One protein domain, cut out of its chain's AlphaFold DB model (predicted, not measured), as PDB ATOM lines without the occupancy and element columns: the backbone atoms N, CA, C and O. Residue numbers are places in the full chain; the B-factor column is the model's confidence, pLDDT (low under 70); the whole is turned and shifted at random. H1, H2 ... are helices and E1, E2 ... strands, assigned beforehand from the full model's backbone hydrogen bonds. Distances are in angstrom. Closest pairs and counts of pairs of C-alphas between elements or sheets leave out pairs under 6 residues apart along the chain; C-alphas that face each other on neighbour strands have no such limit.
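AT A GLANCE: This is residues 3 to 72 of the 73 residues of the protein "TIGR02922 family protein" of Crocinitomicaceae bacterium (UniProt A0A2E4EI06). A strongly twisted antiparallel sheet of three strands, E2 - E1 - E5, makes the body, with the small hairpin E3 and E4 at one end and H1 at its margin; at the other end a tail, residues 59 to 72 with H2, sticks out free. The printed part has 70 residues, with five named strands and two named helices in the order E1 E2 E3 E4 H1 E5 H2, class mixed. The whole is loose and elongated, with a radius of gyration of the C-alphas of 15.0 A and spans of 48 by 26 by 15 A.

IN THESE COORDINATES: In the sheet, E2 is residues 12 to 22, 24.8 A long, E1 residues 3 to 9, 18.3 A, from C-alpha 3 at (115.126, 144.930, 125.995), and E5 residues 40 to 47, 18.9 A. E2 bends by 91 degrees at residue 15 and E5 by 66 degrees at residue 43. E3 is residues 24 to 26, E4 residues 29 to 31 and H1 residues 34 to 37. H2, residues 63 to 70, is 10.6 A long and ends at C-alpha 70, (140.872, 123.498, 114.596).

HOW THE PARTS SIT: E1 is antiparallel to E5 at 163 degrees, with N 4 and O 46 at 2.8 A. E1 and E2 form a hairpin at 155 degrees, with N 5 and O 19 at 2.8 A. E2 runs on into E3 at 92 degrees; the hairpin E3 and E4 has N 31 and O 24 at 2.8 A. The closest C-alphas of E4 and E5, Pro 30 and Val 45, are 7.7 A apart. H1 only grazes the sheet, with residues 36 to 37. H2 is not on the sheet. In H2 every O i to N i+4 pair is within hydrogen-bond range; H1 is too short for one.

THE WHOLE: The C-alphas farthest apart, Asn 27 and Ala 70, are 49.4 A apart. The printed part has no cut. The link E5 to H2, residues 48 to 62, is long. Residues 59 to 72 have pLDDT under 70.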
ATOM      1  N   VAL A   3     115.192 145.093 127.447       96.38
ATOM      2  CA  VAL A   3     115.126 144.930 125.995       96.38
ATOM      3  C   VAL A   3     116.492 144.605 125.424       96.38
ATOM      4  O   VAL A   3     117.527 145.011 125.951       96.38
ATOM      5  N   THR A   4     116.480 143.934 124.282       97.19
ATOM      6  CA  THR A   4     117.650 143.771 123.428       97.19
ATOM      7  C   THR A   4     117.416 144.535 122.136       97.19
ATOM      8  O   THR A   4     116.401 144.344 121.464       97.19
ATOM      9  N   VAL A   5     118.337 145.427 121.791       96.62
ATOM     10  CA  VAL A   5     118.257 146.248 120.581       96.62
ATOM     11  C   VAL A   5     119.255 145.735 119.566       96.62
ATOM     12  O   VAL A   5     120.436 145.643 119.882       96.62
ATOM     13  N   LEU A   6     118.786 145.447 118.354       95.69
ATOM     14  CA  LEU A   6     119.631 145.176 117.197       95.69
ATOM     15  C   LEU A   6     119.788 146.462 116.389       95.69
ATOM     16  O   LEU A   6     118.791 147.131 116.095       95.69
ATOM     17  N   TYR A   7     121.015 146.806 116.017       95.50
ATOM     18  CA  TYR A   7     121.305 148.023 115.266       95.50
ATOM     19  C   TYR A   7     122.533 147.858 114.370       95.50
ATOM     20  O   TYR A   7     123.369 146.989 114.604       95.50
ATOM     21  N   TYR A   8     122.646 148.708 113.356       94.50
ATOM     22  CA  TYR A   8     123.914 148.959 112.676       94.50
ATOM     23  C   TYR A   8     124.550 150.227 113.221       94.50
ATOM     24  O   TYR A   8     123.835 151.169 113.573       94.50
ATOM     25  N   ASP A   9     125.875 150.253 113.252       93.62
ATOM     26  CA  ASP A   9     126.607 151.509 113.347       93.62
ATOM     27  C   ASP A   9     126.454 152.261 112.018       93.62
ATOM     28  O   ASP A   9     126.573 151.657 110.949       93.62
ATOM     29  N   GLU A  10     126.121 153.548 112.064       93.25
ATOM     30  CA  GLU A  10     125.861 154.344 110.863       93.25
ATOM     31  C   GLU A  10     127.105 154.522 109.982       93.25
ATOM     32  O   GLU A  10     126.973 154.645 108.762       93.25
ATOM     33  N   GLU A  11     128.301 154.437 110.567       91.94
ATOM     34  CA  GLU A  11     129.571 154.440 109.841       91.94
ATOM     35  C   GLU A  11     129.941 153.040 109.321       91.94
ATOM     36  O   GLU A  11     130.735 152.908 108.385       91.94
ATOM     37  N   GLN A  12     129.347 151.977 109.880       85.50
ATOM     38  CA  GLN A  12     129.677 150.588 109.557       85.50
ATOM     39  C   GLN A  12     128.439 149.680 109.426       85.50
ATOM     40  O   GLN A  12     128.191 148.768 110.217       85.50
ATOM     41  N   LEU A  13     127.709 149.854 108.319       84.19
ATOM     42  CA  LEU A  13     126.491 149.099 107.976       84.19
ATOM     43  C   LEU A  13     126.720 147.625 107.574       84.19
ATOM     44  O   LEU A  13     125.825 146.975 107.035       84.19
ATOM     45  N   THR A  14     127.921 147.081 107.776       84.06
ATOM     46  CA  THR A  14     128.286 145.725 107.331       84.06
ATOM     47  C   THR A  14     128.030 144.645 108.376       84.06
ATOM     48  O   THR A  14     128.031 143.465 108.027       84.06
ATOM     49  N   LYS A  15     127.811 145.022 109.642       86.31
ATOM     50  CA  LYS A  15     127.617 144.087 110.752       86.31
ATOM     51  C   LYS A  15     126.520 144.574 111.686       86.31
ATOM     52  O   LYS A  15     126.576 145.697 112.182       86.31
ATOM     53  N   VAL A  16     125.546 143.709 111.961       91.94
ATOM     54  CA  VAL A  16     124.545 143.984 112.996       91.94
ATOM     55  C   VAL A  16     125.200 143.812 114.362       91.94
ATOM     56  O   VAL A  16     125.854 142.808 114.643       91.94
ATOM     57  N   GLN A  17     124.988 144.787 115.228       92.19
ATOM     58  CA  GLN A  17     125.363 144.753 116.630       92.19
ATOM     59  C   GLN A  17     124.117 144.581 117.500       92.19
ATOM     60  O   GLN A  17     122.983 144.760 117.041       92.19
ATOM     61  N   HIS A  18     124.327 144.231 118.768       94.88
ATOM     62  CA  HIS A  18     123.255 144.158 119.748       94.88
ATOM     63  C   HIS A  18     123.664 144.777 121.083       94.88
ATOM     64  O   HIS A  18     124.831 144.738 121.461       94.88
ATOM     65  N   ALA A  19     122.689 145.334 121.799       95.81
ATOM     66  CA  ALA A  19     122.869 145.856 123.150       95.81
ATOM     67  C   ALA A  19     121.686 145.476 124.044       95.81
ATOM     68  O   ALA A  19     120.536 145.484 123.599       95.81
ATOM     69  N   HIS A  20     121.973 145.193 125.313       96.75
ATOM     70  CA  HIS A  20     120.965 144.995 126.351       96.75
ATOM     71  C   HIS A  20     120.756 146.301 127.105       96.75
ATOM     72  O   HIS A  20     121.723 146.931 127.534       96.75
ATOM     73  N   LEU A  21     119.502 146.717 127.244       95.44
ATOM     74  CA  LEU A  21     119.142 147.982 127.866       95.44
ATOM     75  C   LEU A  21     117.938 147.794 128.780       95.44
ATOM     76  O   LEU A  21     116.973 147.114 128.429       95.44
ATOM     77  N   THR A  22     117.925 148.534 129.883       94.75
ATOM     78  CA  THR A  22     116.690 148.794 130.619       94.75
ATOM     79  C   THR A  22     116.023 150.033 130.021       94.75
ATOM     80  O   THR A  22     116.432 151.165 130.274       94.75
ATOM     81  N   ALA A  23     114.985 149.834 129.212       92.50
ATOM     82  CA  ALA A  23     114.223 150.921 128.601       92.50
ATOM     83  C   ALA A  23     113.015 151.315 129.463       92.50
ATOM     84  O   ALA A  23     112.348 150.467 130.073       92.50
ATOM     85  N   GLN A  24     112.677 152.605 129.471       92.88
ATOM     86  CA  GLN A  24     111.321 153.017 129.833       92.88
ATOM     87  C   GLN A  24     110.354 152.640 128.708       92.88
ATOM     88  O   GLN A  24     110.773 152.417 127.573       92.88
ATOM     89  N   GLN A  25     109.060 152.555 129.004       89.44
ATOM     90  CA  GLN A  25     108.052 152.227 128.001       89.44
ATOM     91  C   GLN A  25     106.899 153.218 128.024       89.44
ATOM     92  O   GLN A  25     106.520 153.723 129.078       89.44
ATOM     93  N   ASN A  26     106.326 153.453 126.850       89.00
ATOM     94  CA  ASN A  26     105.069 154.160 126.684       89.00
ATOM     95  C   ASN A  26     104.124 153.259 125.886       89.00
ATOM     96  O   ASN A  26     104.403 152.949 124.729       89.00
ATOM     97  N   ASN A  27     103.043 152.804 126.525       87.12
ATOM     98  CA  ASN A  27     102.043 151.908 125.935       87.12
ATOM     99  C   ASN A  27     102.656 150.660 125.269       87.12
ATOM    100  O   ASN A  27     102.344 150.344 124.123       87.12
ATOM    101  N   GLY A  28     103.576 149.979 125.961       82.06
ATOM    102  CA  GLY A  28     104.248 148.781 125.444       82.06
ATOM    103  C   GLY A  28     105.353 149.055 124.420       82.06
ATOM    104  O   GLY A  28     106.039 148.127 124.002       82.06
ATOM    105  N   ARG A  29     105.569 150.317 124.019       87.00
ATOM    106  CA  ARG A  29     106.664 150.691 123.122       87.00
ATOM    107  C   ARG A  29     107.885 151.150 123.927       87.00
ATOM    108  O   ARG A  29     107.779 152.147 124.651       87.00
ATOM    109  N   PRO A  30     109.044 150.490 123.787       92.06
ATOM    110  CA  PRO A  30     110.264 150.912 124.461       92.06
ATOM    111  C   PRO A  30     110.750 152.274 123.946       92.06
ATOM    112  O   PRO A  30     110.795 152.544 122.742       92.06
ATOM    113  N   LEU A  31     111.120 153.139 124.885       93.81
ATOM    114  CA  LEU A  31     111.705 154.454 124.658       93.81
ATOM    115  C   LEU A  31     113.227 154.338 124.754       93.81
ATOM    116  O   LEU A  31     113.789 154.295 125.845       93.81
ATOM    117  N   LEU A  32     113.891 154.302 123.599       94.50
ATOM    118  CA  LEU A  32     115.349 154.421 123.516       94.50
ATOM    119  C   LEU A  32     115.754 155.893 123.647       94.50
ATOM    120  O   LEU A  32     115.124 156.734 122.996       94.50
ATOM    121  N   THR A  33     116.782 156.199 124.438       93.94
ATOM    122  CA  THR A  33     117.255 157.580 124.624       93.94
ATOM    123  C   THR A  33     117.880 158.138 123.342       93.94
ATOM    124  O   THR A  33     118.276 157.377 122.454       93.94
ATOM    125  N   SER A  34     117.938 159.463 123.216       93.50
ATOM    126  CA  SER A  34     118.593 160.152 122.093       93.50
ATOM    127  C   SER A  34     120.054 159.742 121.966       93.50
ATOM    128  O   SER A  34     120.499 159.384 120.882       93.50
ATOM    129  N   GLU A  35     120.752 159.697 123.097       94.75
ATOM    130  CA  GLU A  35     122.175 159.369 123.194       94.75
ATOM    131  C   GLU A  35     122.428 157.922 122.760       94.75
ATOM    132  O   GLU A  35     123.441 157.612 122.142       94.75
ATOM    133  N   PHE A  36     121.484 157.011 123.037       95.25
ATOM    134  CA  PHE A  36     121.598 155.648 122.537       95.25
ATOM    135  C   PHE A  36     121.401 155.585 121.019       95.25
ATOM    136  O   PHE A  36     122.089 154.810 120.369       95.25
ATOM    137  N   ARG A  37     120.482 156.364 120.439       94.75
ATOM    138  CA  ARG A  37     120.178 156.306 118.996       94.75
ATOM    139  C   ARG A  37     121.217 156.997 118.118       94.75
ATOM    140  O   ARG A  37     121.309 156.657 116.945       94.75
ATOM    141  N   GLU A  38     121.958 157.956 118.658       96.88
ATOM    142  CA  GLU A  38     123.033 158.633 117.934       96.88
ATOM    143  C   GLU A  38     124.082 157.614 117.457       96.88
ATOM    144  O   GLU A  38     124.433 156.677 118.193       96.88
ATOM    145  N   GLY A  39     124.525 157.737 116.204       95.88
ATOM    146  CA  GLY A  39     125.445 156.768 115.613       95.88
ATOM    147  C   GLY A  39     124.795 155.475 115.115       95.88
ATOM    148  O   GLY A  39     125.509 154.595 114.643       95.88
ATOM    149  N   LYS A  40     123.479 155.270 115.298       96.88
ATOM    150  CA  LYS A  40     122.871 153.931 115.187       96.88
ATOM    151  C   LYS A  40     121.625 153.896 114.319       96.88
ATOM    152  O   LYS A  40     120.622 154.565 114.566       96.88
ATOM    153  N   VAL A  41     121.626 152.962 113.376       95.25
ATOM    154  CA  VAL A  41     120.442 152.574 112.609       95.25
ATOM    155  C   VAL A  41     119.756 151.419 113.332       95.25
ATOM    156  O   VAL A  41     120.192 150.271 113.255       95.25
ATOM    157  N   ILE A  42     118.677 151.719 114.062       95.69
ATOM    158  CA  ILE A  42     117.925 150.714 114.827       95.69
ATOM    159  C   ILE A  42     117.175 149.775 113.877       95.69
ATOM    160  O   ILE A  42     116.332 150.214 113.096       95.69
ATOM    161  N   VAL A  43     117.449 148.476 113.989       94.50
ATOM    162  CA  VAL A  43     116.833 147.419 113.174       94.50
ATOM    163  C   VAL A  43     115.636 146.812 113.896       94.50
ATOM    164  O   VAL A  43     114.559 146.677 113.320       94.50
ATOM    165  N   ALA A  44     115.815 146.446 115.167       94.44
ATOM    166  CA  ALA A  44     114.776 145.812 115.969       94.44
ATOM    167  C   ALA A  44     114.959 146.112 117.458       94.44
ATOM    168  O   ALA A  44     116.077 146.292 117.935       94.44
ATOM    169  N   VAL A  45     113.850 146.112 118.200       95.38
ATOM    170  CA  VAL A  45     113.844 146.138 119.665       95.38
ATOM    171  C   VAL A  45     113.014 144.960 120.146       95.38
ATOM    172  O   VAL A  45     111.859 144.814 119.751       95.38
ATOM    173  N   ILE A  46     113.623 144.111 120.962       95.44
ATOM    174  CA  ILE A  46     113.085 142.827 121.405       95.44
ATOM    175  C   ILE A  46     112.895 142.901 122.915       95.44
ATOM    176  O   ILE A  46     113.761 143.423 123.615       95.44
ATOM    177  N   GLU A  47     111.774 142.399 123.424       94.69
ATOM    178  CA  GLU A  47     111.544 142.320 124.865       94.69
ATOM    179  C   GLU A  47     112.459 141.271 125.515       94.69
ATOM    180  O   GLU A  47     112.607 140.153 125.024       94.69
ATOM    181  N   GLY A  48     113.049 141.642 126.647       94.38
ATOM    182  CA  GLY A  48     113.921 140.796 127.445       94.38
ATOM    183  C   GLY A  48     115.379 140.779 126.990       94.38
ATOM    184  O   GLY A  48     115.826 141.533 126.120       94.38
ATOM    185  N   HIS A  49     116.130 139.889 127.630       95.38
ATOM    186  CA  HIS A  49     117.536 139.640 127.354       95.38
ATOM    187  C   HIS A  49     117.662 138.405 126.460       95.38
ATOM    188  O   HIS A  49     117.389 137.289 126.907       95.38
ATOM    189  N   VAL A  50     118.081 138.586 125.208       93.75
ATOM    190  CA  VAL A  50     118.269 137.470 124.270       93.75
ATOM    191  C   VAL A  50     119.742 137.263 123.966       93.75
ATOM    192  O   VAL A  50     120.465 138.217 123.711       93.75
ATOM    193  N   ASN A  51     120.195 136.013 123.962       91.06
ATOM    194  CA  ASN A  51     121.544 135.710 123.509       91.06
ATOM    195  C   ASN A  51     121.550 135.647 121.977       91.06
ATOM    196  O   ASN A  51     120.920 134.765 121.391       91.06
ATOM    197  N   VAL A  52     122.217 136.597 121.326       89.00
ATOM    198  CA  VAL A  52     122.288 136.649 119.863       89.00
ATOM    199  C   VAL A  52     123.362 135.671 119.396       89.00
ATOM    200  O   VAL A  52     124.550 135.917 119.568       89.00
ATOM    201  N   LEU A  53     122.934 134.541 118.830       87.75
ATOM    202  CA  LEU A  53     123.846 133.472 118.401       87.75
ATOM    203  C   LEU A  53     124.551 133.790 117.078       87.75
ATOM    204  O   LEU A  53     125.692 133.392 116.872       87.75
ATOM    205  N   ASN A  54     123.860 134.484 116.178       83.50
ATOM    206  CA  ASN A  54     124.383 134.928 114.897       83.50
ATOM    207  C   ASN A  54     123.598 136.143 114.398       83.50
ATOM    208  O   ASN A  54     122.458 136.387 114.801       83.50
ATOM    209  N   THR A  55     124.205 136.886 113.484       83.88
ATOM    210  CA  THR A  55     123.606 138.056 112.855       83.88
ATOM    211  C   THR A  55     123.646 137.986 111.332       83.88
ATOM    212  O   THR A  55     124.307 137.139 110.728       83.88
ATOM    213  N   MET A  56     122.893 138.869 110.675       76.06
ATOM    214  CA  MET A  56     122.926 138.970 109.220       76.06
ATOM    215  C   MET A  56     124.315 139.447 108.775       76.06
ATOM    216  O   MET A  56     124.768 140.508 109.190       76.06
ATOM    217  N   GLY A  57     124.976 138.655 107.932       72.88
ATOM    218  CA  GLY A  57     126.365 138.889 107.526       72.88
ATOM    219  C   GLY A  57     127.367 137.952 108.204       72.88
ATOM    220  O   GLY A  57     128.428 137.716 107.623       72.88
ATOM    221  N   ASP A  58     126.999 137.321 109.327       72.12
ATOM    222  CA  ASP A  58     127.759 136.212 109.910       72.12
ATOM    223  C   ASP A  58     127.581 134.985 109.009       72.12
ATOM    224  O   ASP A  58     126.654 134.183 109.142       72.12
ATOM    225  N   ARG A  59     128.435 134.877 107.991       65.25
ATOM    226  CA  ARG A  59     128.497 133.687 107.145       65.25
ATOM    227  C   ARG A  59     129.033 132.539 107.994       65.25
ATOM    228  O   ARG A  59     130.109 132.659 108.570       65.25
ATOM    229  N   TRP A  60     128.305 131.424 108.012       46.81
ATOM    230  CA  TRP A  60     128.814 130.148 108.514       46.81
ATOM    231  C   TRP A  60     130.147 129.838 107.813       46.81
ATOM    232  O   TRP A  60     130.166 129.661 106.593       46.81
ATOM    233  N   GLY A  61     131.252 129.826 108.566       55.69
ATOM    234  CA  GLY A  61     132.601 129.590 108.033       55.69
ATOM    235  C   GLY A  61     133.489 130.832 107.894       55.69
ATOM    236  O   GLY A  61     134.401 130.835 107.067       55.69
ATOM    237  N   SER A  62     133.260 131.892 108.672       59.16
ATOM    238  CA  SER A  62     134.284 132.925 108.856       59.16
ATOM    239  C   SER A  62     135.570 132.303 109.424       59.16
ATOM    240  O   SER A  62     135.528 131.336 110.187       59.16
ATOM    241  N   ALA A  63     136.731 132.840 109.030       60.41
ATOM    242  CA  ALA A  63     138.042 132.286 109.385       60.41
ATOM    243  C   ALA A  63     138.227 132.082 110.905       60.41
ATOM    244  O   ALA A  63     138.891 131.140 111.321       60.41
ATOM    245  N   GLU A  64     137.580 132.917 111.723       62.44
ATOM    246  CA  GLU A  64     137.563 132.814 113.188       62.44
ATOM    247  C   GLU A  64     136.835 131.559 113.700       62.44
ATOM    248  O   GLU A  64     137.309 130.922 114.637       62.44
ATOM    249  N   GLN A  65     135.729 131.145 113.070       60.88
ATOM    250  CA  GLN A  65     135.017 129.915 113.446       60.88
ATOM    251  C   GLN A  65     135.770 128.660 112.987       60.88
ATOM    252  O   GLN A  65     135.830 127.678 113.722       60.88
ATOM    253  N   MET A  66     136.407 128.708 111.810       60.78
ATOM    254  CA  MET A  66     137.266 127.618 111.327       60.78
ATOM    255  C   MET A  66     138.513 127.430 112.205       60.78
ATOM    256  O   MET A  66     138.954 126.301 112.406       60.78
ATOM    257  N   ALA A  67     139.075 128.521 112.740       62.44
ATOM    258  CA  ALA A  67     140.182 128.469 113.692       62.44
ATOM    259  C   ALA A  67     139.750 127.871 115.042       62.44
ATOM    260  O   ALA A  67     140.450 127.012 115.572       62.44
ATOM    261  N   ALA A  68     138.570 128.245 115.551       64.00
ATOM    262  CA  ALA A  68     138.030 127.700 116.797       64.00
ATOM    263  C   ALA A  68     137.742 126.185 116.722       64.00
ATOM    264  O   ALA A  68     137.938 125.469 117.702       64.00
ATOM    265  N   GLU A  69     137.318 125.665 115.565       62.12
ATOM    266  CA  GLU A  69     137.159 124.215 115.357       62.12
ATOM    267  C   GLU A  69     138.498 123.468 115.243       62.12
ATOM    268  O   GLU A  69     138.577 122.301 115.631       62.12
ATOM    269  N   ALA A  70     139.550 124.112 114.726       62.66
ATOM    270  CA  ALA A  70     140.872 123.498 114.596       62.66
ATOM    271  C   ALA A  70     141.555 123.266 115.954       62.66
ATOM    272  O   ALA A  70     142.335 122.328 116.072       62.66
ATOM    273  N   GLU A  71     141.244 124.070 116.973       63.50
ATOM    274  CA  GLU A  71     141.755 123.890 118.341       63.50
ATOM    275  C   GLU A  71     140.981 122.836 119.155       63.50
ATOM    276  O   GLU A  71     141.457 122.396 120.202       63.50
ATOM    277  N   LEU A  72     139.800 122.406 118.690       63.16
ATOM    278  CA  LEU A  72     138.990 121.369 119.345       63.16
ATOM    279  C   LEU A  72     139.327 119.942 118.857       63.16
ATOM    280  O   LEU A  72     138.791 118.967 119.389       63.16
TER     281      LEU A  72